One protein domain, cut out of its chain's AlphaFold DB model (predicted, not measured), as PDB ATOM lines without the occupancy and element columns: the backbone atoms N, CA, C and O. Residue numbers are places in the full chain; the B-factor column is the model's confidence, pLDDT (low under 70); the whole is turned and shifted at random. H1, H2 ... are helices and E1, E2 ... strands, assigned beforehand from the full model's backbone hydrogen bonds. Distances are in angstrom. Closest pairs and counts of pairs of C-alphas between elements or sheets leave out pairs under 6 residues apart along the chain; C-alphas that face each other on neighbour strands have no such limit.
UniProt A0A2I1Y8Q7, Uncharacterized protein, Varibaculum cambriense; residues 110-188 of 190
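AT A GLANCE: This is residues 110 to 188 of the 190 residues of an uncharacterized protein of Varibaculum cambriense (UniProt A0A2I1Y8Q7). A three-stranded antiparallel sheet, E1 E2 E3, has the short helix H1 over its edge strand E1, and its other edge strand, E3, runs on after a turn into a small two-stranded hairpin, E4 and E5, at one end of the domain. The longer helix H2 starts near the place where E3 passes into E4 and runs from there to H1, which it meets about perpendicular. The printed part has 79 residues, with five named strands followed by two named helices, in the order E1 E2 E3 E4 E5 H1 H2; the class is mixed, helices and strands. The whole is compact, with a radius of gyration of the C-alphas of 12.2 A, and the C-alphas span 36 by 31 by 23 A.

HOW THE PARTS SIT: Begin with the sheet: E1, residues 110 to 117, E2, residues 120 to 127, and E3, residues 130 to 135, form a meander, each strand the antiparallel neighbour of the one before. In the hairpin of E1 and E2, look at N 115 and O 122, 2.8 A apart; in that of E2 and E3, at N 125 and O 132, 2.8 A. H1, residues 152 to 159, is on this sheet, over E1, at a height over the sheet of 9.0 A; on the local plane it stands at 33 degrees to E1, only just slantwise. The closest C-alphas of E1 and H1 are those of Leu 111 and Ala 156, 5.1 A apart. E3 runs on into E4, residues 137 to 140, across Thr 136 at 54 degrees. E4 forms an antiparallel hairpin with E5, residues 143 to 146, where N 140 and O 143 are 2.8 A apart. H2, residues 173 to 187, only grazes the larger sheet, with residues 173 to 176; its closest C-alpha to E3 is that of Tyr 173, 6.6 A from that of Lys 135. With residues 180 to 183 alone, H2 touches H1, about perpendicular at 87 degrees, closest at the C-alphas of Phe 155 and Phe 183, 6.7 A apart. In H1 and H2 every O i to N i+4 pair is within hydrogen-bond range.

IN THESE COORDINATES: Find C-alpha 110 at (45.059, -104.371, 78.476); from there E1 runs 21.4 A to C-alpha 117. E2 measures 22.4 A, E3 16.5 A, E4 9.7 A, E5 9.8 A and H1 10.1 A. Then find C-alpha 173 at (43.834, -111.973, 93.588), from which H2 runs 21.0 A to C-alpha 187 at (28.540, -101.061, 84.253).

THE WHOLE: The C-alphas farthest apart are those of Thr 142 and Arg 161, 36.2 A. The link from H1 to H2, residues 160 to 172, is long; the other links are tight. The printed part has no cut. Its mean pLDDT is 89.6, and no printed residue is under 70.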
ATOM      1  N   LYS A 110      45.920-103.832  79.540       88.44
ATOM      2  CA  LYS A 110      45.059-104.371  78.476       88.44
ATOM      3  C   LYS A 110      44.786-105.834  78.745       88.44
ATOM      4  O   LYS A 110      45.728-106.599  78.914       88.44
ATOM      5  N   LEU A 111      43.523-106.255  78.752       92.50
ATOM      6  CA  LEU A 111      43.198-107.682  78.751       92.50
ATOM      7  C   LEU A 111      43.390-108.226  77.330       92.50
ATOM      8  O   LEU A 111      42.593-107.938  76.444       92.50
ATOM      9  N   ILE A 112      44.447-109.008  77.115       93.06
ATOM     10  CA  ILE A 112      44.833-109.528  75.792       93.06
ATOM     11  C   ILE A 112      44.421-110.990  75.573       93.06
ATOM     12  O   ILE A 112      44.541-111.518  74.470       93.06
ATOM     13  N   GLY A 113      43.937-111.671  76.612       92.88
ATOM     14  CA  GLY A 113      43.455-113.040  76.493       92.88
ATOM     15  C   GLY A 113      43.031-113.659  77.816       92.88
ATOM     16  O   GLY A 113      43.084-113.037  78.873       92.88
ATOM     17  N   HIS A 114      42.610-114.918  77.756       95.44
ATOM     18  CA  HIS A 114      42.345-115.731  78.936       95.44
ATOM     19  C   HIS A 114      42.577-117.210  78.623       95.44
ATOM     20  O   HIS A 114      42.467-117.653  77.479       95.44
ATOM     21  N   GLU A 115      42.870-117.984  79.659       95.06
ATOM     22  CA  GLU A 115      42.985-119.435  79.609       95.06
ATOM     23  C   GLU A 115      42.084-120.042  80.681       95.06
ATOM     24  O   GLU A 115      42.169-119.670  81.851       95.06
ATOM     25  N   THR A 116      41.241-120.997  80.297       91.81
ATOM     26  CA  THR A 116      40.393-121.732  81.240       91.81
ATOM     27  C   THR A 116      40.862-123.175  81.326       91.81
ATOM     28  O   THR A 116      40.997-123.863  80.315       91.81
ATOM     29  N   THR A 117      41.114-123.625  82.550       90.88
ATOM     30  CA  THR A 117      41.521-124.996  82.877       90.88
ATOM     31  C   THR A 117      40.549-125.601  83.886       90.88
ATOM     32  O   THR A 117      39.708-124.894  84.438       90.88
ATOM     33  N   ASP A 118      40.709-126.888  84.202       87.50
ATOM     34  CA  ASP A 118      39.967-127.533  85.296       87.50
ATOM     35  C   ASP A 118      40.237-126.866  86.660       87.50
ATOM     36  O   ASP A 118      39.421-126.950  87.579       87.50
ATOM     37  N   GLU A 119      41.376-126.177  86.803       84.56
ATOM     38  CA  GLU A 119      41.702-125.412  88.005       84.56
ATOM     39  C   GLU A 119      40.996-124.055  88.057       84.56
ATOM     40  O   GLU A 119      40.883-123.503  89.143       84.56
ATOM     41  N   GLY A 120      40.464-123.539  86.946       88.31
ATOM     42  CA  GLY A 120      39.817-122.228  86.845       88.31
ATOM     43  C   GLY A 120      40.393-121.360  85.728       88.31
ATOM     44  O   GLY A 120      41.221-121.812  84.926       88.31
ATOM     45  N   THR A 121      39.951-120.105  85.685       93.62
ATOM     46  CA  THR A 121      40.330-119.136  84.649       93.62
ATOM     47  C   THR A 121      41.543-118.300  85.065       93.62
ATOM     48  O   THR A 121      41.723-117.922  86.223       93.62
ATOM     49  N   THR A 122      42.429-118.043  84.107       96.19
ATOM     50  CA  THR A 122      43.539-117.091  84.207       96.19
ATOM     51  C   THR A 122      43.362-116.041  83.123       96.19
ATOM     52  O   THR A 122      43.294-116.383  81.945       96.19
ATOM     53  N   LEU A 123      43.294-114.777  83.514       96.50
ATOM     54  CA  LEU A 123      43.290-113.635  82.612       96.50
ATOM     55  C   LEU A 123      44.727-113.274  82.239       96.50
ATOM     56  O   LEU A 123      45.635-113.364  83.069       96.50
ATOM     57  N   ILE A 124      44.940-112.896  80.985       96.44
ATOM     58  CA  ILE A 124      46.248-112.536  80.444       96.44
ATOM     59  C   ILE A 124      46.204-111.061  80.091       96.44
ATOM     60  O   ILE A 124      45.470-110.663  79.187       96.44
ATOM     61  N   PHE A 125      47.003-110.269  80.791       94.06
ATOM     62  CA  PHE A 125      47.097-108.838  80.569       94.06
ATOM     63  C   PHE A 125      48.421-108.460  79.908       94.06
ATOM     64  O   PHE A 125      49.429-109.136  80.094       94.06
ATOM     65  N   GLU A 126      48.418-107.360  79.167       89.81
ATOM     66  CA  GLU A 126      49.615-106.623  78.772       89.81
ATOM     67  C   GLU A 126      49.714-105.355  79.624       89.81
ATOM     68  O   GLU A 126      48.721-104.640  79.788       89.81
ATOM     69  N   LYS A 127      50.905-105.094  80.164       85.25
ATOM     70  CA  LYS A 127      51.262-103.867  80.881       85.25
ATOM     71  C   LYS A 127      52.667-103.459  80.463       85.25
ATOM     72  O   LYS A 127      53.597-104.230  80.666       85.25
ATOM     73  N   ASP A 128      52.822-102.275  79.877       78.69
ATOM     74  CA  ASP A 128      54.127-101.721  79.473       78.69
ATOM     75  C   ASP A 128      54.981-102.683  78.608       78.69
ATOM     76  O   ASP A 128      56.208-102.723  78.702       78.69
ATOM     77  N   GLY A 129      54.325-103.498  77.769       78.69
ATOM     78  CA  GLY A 129      54.966-104.528  76.938       78.69
ATOM     79  C   GLY A 129      55.298-105.843  77.661       78.69
ATOM     80  O   GLY A 129      55.830-106.766  77.040       78.69
ATOM     81  N   GLU A 130      54.975-105.968  78.949       86.69
ATOM     82  CA  GLU A 130      55.077-107.207  79.717       86.69
ATOM     83  C   GLU A 130      53.738-107.950  79.764       86.69
ATOM     84  O   GLU A 130      52.668-107.360  79.922       86.69
ATOM     85  N   THR A 131      53.793-109.279  79.663       93.75
ATOM     86  CA  THR A 131      52.615-110.137  79.831       93.75
ATOM     87  C   THR A 131      52.444-110.540  81.292       93.75
ATOM     88  O   THR A 131      53.301-111.216  81.865       93.75
ATOM     89  N   LEU A 132      51.294-110.205  81.870       94.69
ATOM     90  CA  LEU A 132      50.887-110.567  83.224       94.69
ATOM     91  C   LEU A 132      49.789-111.631  83.188       94.69
ATOM     92  O   LEU A 132      48.978-111.686  82.267       94.69
ATOM     93  N   ARG A 133      49.764-112.505  84.197       96.44
ATOM     94  CA  ARG A 133      48.806-113.615  84.285       96.44
ATOM     95  C   ARG A 133      48.122-113.588  85.641       96.44
ATOM     96  O   ARG A 133      48.748-113.905  86.648       96.44
ATOM     97  N   ALA A 134      46.845-113.236  85.645       96.12
ATOM     98  CA  ALA A 134      46.047-113.058  86.845       96.12
ATOM     99  C   ALA A 134      45.054-114.208  86.998       96.12
ATOM    100  O   ALA A 134      44.263-114.488  86.096       96.12
ATOM    101  N   LYS A 135      45.089-114.907  88.128       96.25
ATOM    102  CA  LYS A 135      44.140-115.995  88.384       96.25
ATOM    103  C   LYS A 135      42.838-115.410  88.904       96.25
ATOM    104  O   LYS A 135      42.850-114.694  89.895       96.25
ATOM    105  N   THR A 136      41.710-115.808  88.322       95.56
ATOM    106  CA  THR A 136      40.384-115.426  88.833       95.56
ATOM    107  C   THR A 136      39.983-116.245  90.057       95.56
ATOM    108  O   THR A 136      38.826-116.242  90.453       95.56
ATOM    109  N   TRP A 137      40.903-116.988  90.667       94.12
ATOM    110  CA  TRP A 137      40.622-117.854  91.801       94.12
ATOM    111  C   TRP A 137      41.795-117.898  92.771       94.12
ATOM    112  O   TRP A 137      42.964-117.812  92.387       94.12
ATOM    113  N   TYR A 138      41.469-118.106  94.042       92.19
ATOM    114  CA  TYR A 138      42.439-118.228  95.121       92.19
ATOM    115  C   TYR A 138      41.938-119.196  96.201       92.19
ATOM    116  O   TYR A 138      40.739-119.308  96.468       92.19
ATOM    117  N   TRP A 139      42.870-119.910  96.838       90.00
ATOM    118  CA  TRP A 139      42.575-120.797  97.965       90.00
ATOM    119  C   TRP A 139      42.783-120.083  99.300       90.00
ATOM    120  O   TRP A 139      43.908-119.933  99.772       90.00
ATOM    121  N   ALA A 140      41.681-119.740  99.964       88.56
ATOM    122  CA  ALA A 140      41.661-119.255 101.338       88.56
ATOM    123  C   ALA A 140      41.520-120.445 102.308       88.56
ATOM    124  O   ALA A 140      40.430-120.807 102.770       88.56
ATOM    125  N   GLY A 141      42.643-121.109 102.596       90.75
ATOM    126  CA  GLY A 141      42.660-122.325 103.411       90.75
ATOM    127  C   GLY A 141      41.995-123.497 102.684       90.75
ATOM    128  O   GLY A 141      42.548-124.018 101.723       90.75
ATOM    129  N   THR A 142      40.821-123.933 103.151       91.62
ATOM    130  CA  THR A 142      40.038-125.019 102.524       91.62
ATOM    131  C   THR A 142      38.932-124.521 101.593       91.62
ATOM    132  O   THR A 142      38.194-125.342 101.053       91.62
ATOM    133  N   HIS A 143      38.768-123.206 101.445       90.31
ATOM    134  CA  HIS A 143      37.746-122.611 100.589       90.31
ATOM    135  C   HIS A 143      38.398-122.022  99.344       90.31
ATOM    136  O   HIS A 143      39.455-121.397  99.434       90.31
ATOM    137  N   ARG A 144      37.756-122.218  98.196       91.38
ATOM    138  CA  ARG A 144      38.121-121.558  96.947       91.38
ATOM    139  C   ARG A 144      37.222-120.340  96.774       91.38
ATOM    140  O   ARG A 144      36.003-120.475  96.856       91.38
ATOM    141  N   LEU A 145      37.844-119.188  96.572       91.19
ATOM    142  CA  LEU A 145      37.187-117.971  96.114       91.19
ATOM    143  C   LEU A 145      37.406-117.867  94.609       91.19
ATOM    144  O   LEU A 145      38.477-118.237  94.122       91.19
ATOM    145  N   GLU A 146      36.392-117.413  93.887       92.94
ATOM    146  CA  GLU A 146      36.423-117.301  92.435       92.94
ATOM    147  C   GLU A 146      35.702-116.026  92.014       92.94
ATOM    148  O   GLU A 146      34.630-115.713  92.523       92.94
ATOM    149  N   ILE A 147      36.353-115.275  91.137       93.06
ATOM    150  CA  ILE A 147      35.839-114.083  90.486       93.06
ATOM    151  C   ILE A 147      35.169-114.555  89.202       93.06
ATOM    152  O   ILE A 147      35.779-115.264  88.392       93.06
ATOM    153  N   HIS A 148      33.916-114.165  89.028       88.81
ATOM    154  CA  HIS A 148      33.154-114.437  87.824       88.81
ATOM    155  C   HIS A 148      32.965-113.127  87.080       88.81
ATOM    156  O   HIS A 148      32.465-112.173  87.645       88.81
ATOM    157  N   ILE A 149      33.383-113.092  85.818       89.56
ATOM    158  CA  ILE A 149      33.194-111.937  84.942       89.56
ATOM    159  C   ILE A 149      32.244-112.397  83.848       89.56
ATOM    160  O   ILE A 149      32.613-113.253  83.038       89.56
ATOM    161  N   GLU A 150      31.015-111.882  83.845       85.44
ATOM    162  CA  GLU A 150      29.975-112.349  82.922       85.44
ATOM    163  C   GLU A 150      30.333-112.067  81.461       85.44
ATOM    164  O   GLU A 150      30.142-112.919  80.587       85.44
ATOM    165  N   ASN A 151      30.893-110.883  81.200       88.50
ATOM    166  CA  ASN A 151      31.288-110.460  79.868       88.50
ATOM    167  C   ASN A 151      32.740-109.970  79.839       88.50
ATOM    168  O   ASN A 151      33.036-108.795  80.054       88.50
ATOM    169  N   LEU A 152      33.656-110.877  79.486       89.81
ATOM    170  CA  LEU A 152      35.081-110.560  79.330       89.81
ATOM    171  C   LEU A 152      35.356-109.488  78.264       89.81
ATOM    172  O   LEU A 152      36.376-108.814  78.353       89.81
ATOM    173  N   SER A 153      34.479-109.317  77.268       85.00
ATOM    174  CA  SER A 153      34.647-108.283  76.238       85.00
ATOM    175  C   SER A 153      34.336-106.892  76.785       85.00
ATOM    176  O   SER A 153      35.061-105.937  76.495       85.00
ATOM    177  N   ASP A 154      33.275-106.779  77.585       86.81
ATOM    178  CA  ASP A 154      32.921-105.524  78.252       86.81
ATOM    179  C   ASP A 154      33.986-105.178  79.290       86.81
ATOM    180  O   ASP A 154      34.465-104.046  79.317       86.81
ATOM    181  N   PHE A 155      34.434-106.172  80.064       91.12
ATOM    182  CA  PHE A 155      35.517-106.009  81.028       91.12
ATOM    183  C   PHE A 155      36.826-105.576  80.357       91.12
ATOM    184  O   PHE A 155      37.430-104.603  80.792       91.12
ATOM    185  N   ALA A 156      37.238-106.209  79.251       88.19
ATOM    186  CA  ALA A 156      38.423-105.793  78.493       88.19
ATOM    187  C   ALA A 156      38.324-104.335  78.022       88.19
ATOM    188  O   ALA A 156      39.271-103.560  78.164       88.19
ATOM    189  N   THR A 157      37.158-103.960  77.491       82.81
ATOM    190  CA  THR A 157      36.886-102.605  77.001       82.81
ATOM    191  C   THR A 157      36.911-101.585  78.136       82.81
ATOM    192  O   THR A 157      37.402-100.471  77.950       82.81
ATOM    193  N   TRP A 158      36.369-101.949  79.297       89.62
ATOM    194  CA  TRP A 158      36.371-101.112  80.488       89.62
ATOM    195  C   TRP A 158      37.793-100.951  81.029       89.62
ATOM    196  O   TRP A 158      38.251 -99.817  81.128       89.62
ATOM    197  N   VAL A 159      38.535-102.045  81.237       89.44
ATOM    198  CA  VAL A 159      39.935-102.042  81.707       89.44
ATOM    199  C   VAL A 159      40.813-101.136  80.836       89.44
ATOM    200  O   VAL A 159      41.545-100.307  81.365       89.44
ATOM    201  N   ALA A 160      40.683-101.202  79.507       83.94
ATOM    202  CA  ALA A 160      41.463-100.375  78.576       83.94
ATOM    203  C   ALA A 160      41.153 -98.860  78.645       83.94
ATOM    204  O   ALA A 160      41.833 -98.040  78.015       83.94
ATOM    205  N   ARG A 161      40.093 -98.464  79.357       80.56
ATOM    206  CA  ARG A 161      39.689 -97.065  79.551       80.56
ATOM    207  C   ARG A 161      40.011 -96.538  80.941       80.56
ATOM    208  O   ARG A 161      39.873 -95.332  81.128       80.56
ATOM    209  N   GLN A 162      40.389 -97.411  81.869       82.81
ATOM    210  CA  GLN A 162      40.641 -97.023  83.245       82.81
ATOM    211  C   GLN A 162      42.065 -96.543  83.454       82.81
ATOM    212  O   GLN A 162      43.017 -97.047  82.854       82.81
ATOM    213  N   ASP A 163      42.179 -95.604  84.385       81.69
ATOM    214  CA  ASP A 163      43.454 -95.132  84.881       81.69
ATOM    215  C   ASP A 163      43.777 -95.851  86.197       81.69
ATOM    216  O   ASP A 163      43.341 -95.437  87.272       81.69
ATOM    217  N   PHE A 164      44.538 -96.946  86.122       83.31
ATOM    218  CA  PHE A 164      44.898 -97.713  87.317       83.31
ATOM    219  C   PHE A 164      46.076 -97.086  88.081       83.31
ATOM    220  O   PHE A 164      47.016 -96.557  87.466       83.31
ATOM    221  N   PRO A 165      46.073 -97.164  89.427       80.56
ATOM    222  CA  PRO A 165      47.162 -96.649  90.243       80.56
ATOM    223  C   PRO A 165      48.427 -97.480  90.013       80.56
ATOM    224  O   PRO A 165      48.361 -98.700  89.932       80.56
ATOM    225  N   ALA A 166      49.590 -96.832  89.900       75.19
ATOM    226  CA  ALA A 166      50.842 -97.468  89.467       75.19
ATOM    227  C   ALA A 166      51.296 -98.671  90.324       75.19
ATOM    228  O   ALA A 166      52.073 -99.501  89.845       75.19
ATOM    229  N   ASP A 167      50.837 -98.750  91.571       81.12
ATOM    230  CA  ASP A 167      51.104 -99.819  92.530       81.12
ATOM    231  C   ASP A 167      50.124-101.001  92.464       81.12
ATOM    232  O   ASP A 167      50.366-101.980  93.164       81.12
ATOM    233  N   LEU A 168      49.097-100.960  91.601       86.50
ATOM    234  CA  LEU A 168      48.207-102.098  91.353       86.50
ATOM    235  C   LEU A 168      49.005-103.314  90.844       86.50
ATOM    236  O   LEU A 168      49.674-103.249  89.799       86.50
ATOM    237  N   ASP A 169      48.889-104.439  91.550       90.62
ATOM    238  CA  ASP A 169      49.429-105.736  91.157       90.62
ATOM    239  C   ASP A 169      48.286-106.655  90.726       90.62
ATOM    240  O   ASP A 169      47.777-107.464  91.496       90.62
ATOM    241  N   ILE A 170      47.913-106.591  89.445       91.19
ATOM    242  CA  ILE A 170      46.830-107.426  88.901       91.19
ATOM    243  C   ILE A 170      47.100-108.939  89.036       91.19
ATOM    244  O   ILE A 170      46.197-109.744  88.826       91.19
ATOM    245  N   THR A 171      48.336-109.364  89.327       92.75
ATOM    246  CA  THR A 171      48.635-110.785  89.558       92.75
ATOM    247  C   THR A 171      48.219-111.251  90.955       92.75
ATOM    248  O   THR A 171      48.050-112.459  91.162       92.75
ATOM    249  N   ASP A 172      47.997-110.311  91.879       94.88
ATOM    250  CA  ASP A 172      47.347-110.557  93.157       94.88
ATOM    251  C   ASP A 172      45.829-110.695  92.981       94.88
ATOM    252  O   ASP A 172      45.171-109.986  92.218       94.88
ATOM    253  N   TYR A 173      45.255-111.663  93.693       93.19
ATOM    254  CA  TYR A 173      43.834-111.973  93.588       93.19
ATOM    255  C   TYR A 173      42.944-110.855  94.145       93.19
ATOM    256  O   TYR A 173      41.852-110.641  93.624       93.19
ATOM    257  N   HIS A 174      43.369-110.182  95.216       93.06
ATOM    258  CA  HIS A 174      42.571-109.143  95.860       93.06
ATOM    259  C   HIS A 174      42.537-107.874  95.014       93.06
ATOM    260  O   HIS A 174      41.454-107.343  94.796       93.06
ATOM    261  N   ASP A 175      43.677-107.481  94.454       93.81
ATOM    262  CA  ASP A 175      43.771-106.369  93.507       93.81
ATOM    263  C   ASP A 175      42.899-106.627  92.266       93.81
ATOM    264  O   ASP A 175      42.119-105.767  91.862       93.81
ATOM    265  N   LEU A 176      42.943-107.838  91.690       94.25
ATOM    266  CA  LEU A 176      42.039-108.205  90.593       94.25
ATOM    267  C   LEU A 176      40.561-108.171  91.018       94.25
ATOM    268  O   LEU A 176      39.713-107.762  90.229       94.25
ATOM    269  N   ALA A 177      40.239-108.625  92.231       93.62
ATOM    270  CA  ALA A 177      38.866-108.616  92.725       93.62
ATOM    271  C   ALA A 177      38.322-107.187  92.857       93.62
ATOM    272  O   ALA A 177      37.187-106.951  92.459       93.62
ATOM    273  N   GLU A 178      39.124-106.244  93.357       92.69
ATOM    274  CA  GLU A 178      38.748-104.826  93.431       92.69
ATOM    275  C   GLU A 178      38.483-104.249  92.035       92.69
ATOM    276  O   GLU A 178      37.437-103.649  91.809       92.69
ATOM    277  N   VAL A 179      39.353-104.543  91.064       91.88
ATOM    278  CA  VAL A 179      39.169-104.121  89.664       91.88
ATOM    279  C   VAL A 179      37.871-104.668  89.056       91.88
ATOM    280  O   VAL A 179      37.222-103.981  88.267       91.88
ATOM    281  N   VAL A 180      37.479-105.901  89.388       92.00
ATOM    282  CA  VAL A 180      36.220-106.482  88.889       92.00
ATOM    283  C   VAL A 180      35.000-105.883  89.584       92.00
ATOM    284  O   VAL A 180      34.006-105.631  88.911       92.00
ATOM    285  N   VAL A 181      35.083-105.591  90.884       91.75
ATOM    286  CA  VAL A 181      34.009-104.888  91.603       91.75
ATOM    287  C   VAL A 181      33.780-103.501  91.006       91.75
ATOM    288  O   VAL A 181      32.639-103.148  90.721       91.75
ATOM    289  N   ASP A 182      34.845-102.744  90.737       90.56
ATOM    290  CA  ASP A 182      34.736-101.427  90.100       90.56
ATOM    291  C   ASP A 182      34.079-101.524  88.709       90.56
ATOM    292  O   ASP A 182      33.246-100.694  88.344       90.56
ATOM    293  N   PHE A 183      34.401-102.569  87.939       90.81
ATOM    294  CA  PHE A 183      33.756-102.839  86.653       90.81
ATOM    295  C   PHE A 183      32.254-103.115  86.791       90.81
ATOM    296  O   PHE A 183      31.453-102.571  86.024       90.81
ATOM    297  N   GLU A 184      31.869-103.967  87.737       89.31
ATOM    298  CA  GLU A 184      30.474-104.315  88.019       89.31
ATOM    299  C   GLU A 184      29.678-103.068  88.436       89.31
ATOM    300  O   GLU A 184      28.631-102.773  87.848       89.31
ATOM    301  N   GLU A 185      30.229-102.253  89.343       88.00
ATOM    302  CA  GLU A 185      29.619-100.999  89.799       88.00
ATOM    303  C   GLU A 185      29.457 -99.969  88.666       88.00
ATOM    304  O   GLU A 185      28.386 -99.369  88.519       88.00
ATOM    305  N   ASP A 186      30.484 -99.786  87.831       84.69
ATOM    306  CA  ASP A 186      30.466 -98.826  86.722       84.69
ATOM    307  C   ASP A 186      29.507 -99.229  85.594       84.69
ATOM    308  O   ASP A 186      28.938 -98.372  84.905       84.69
ATOM    309  N   THR A 187      29.346-100.533  85.364       82.25
ATOM    310  CA  THR A 187      28.540-101.061  84.253       82.25
ATOM    311  C   THR A 187      27.139-101.500  84.669       82.25
ATOM    312  O   THR A 187      26.289-101.724  83.801       82.25
ATOM    313  N   GLY A 188      26.862-101.560  85.974       77.69
ATOM    314  CA  GLY A 188      25.601-102.050  86.523       77.69
ATOM    315  C   GLY A 188      25.384-103.544  86.274       77.69
ATOM    316  O   GLY A 188      24.234-103.961  86.108       77.69
TER     317      GLY A 188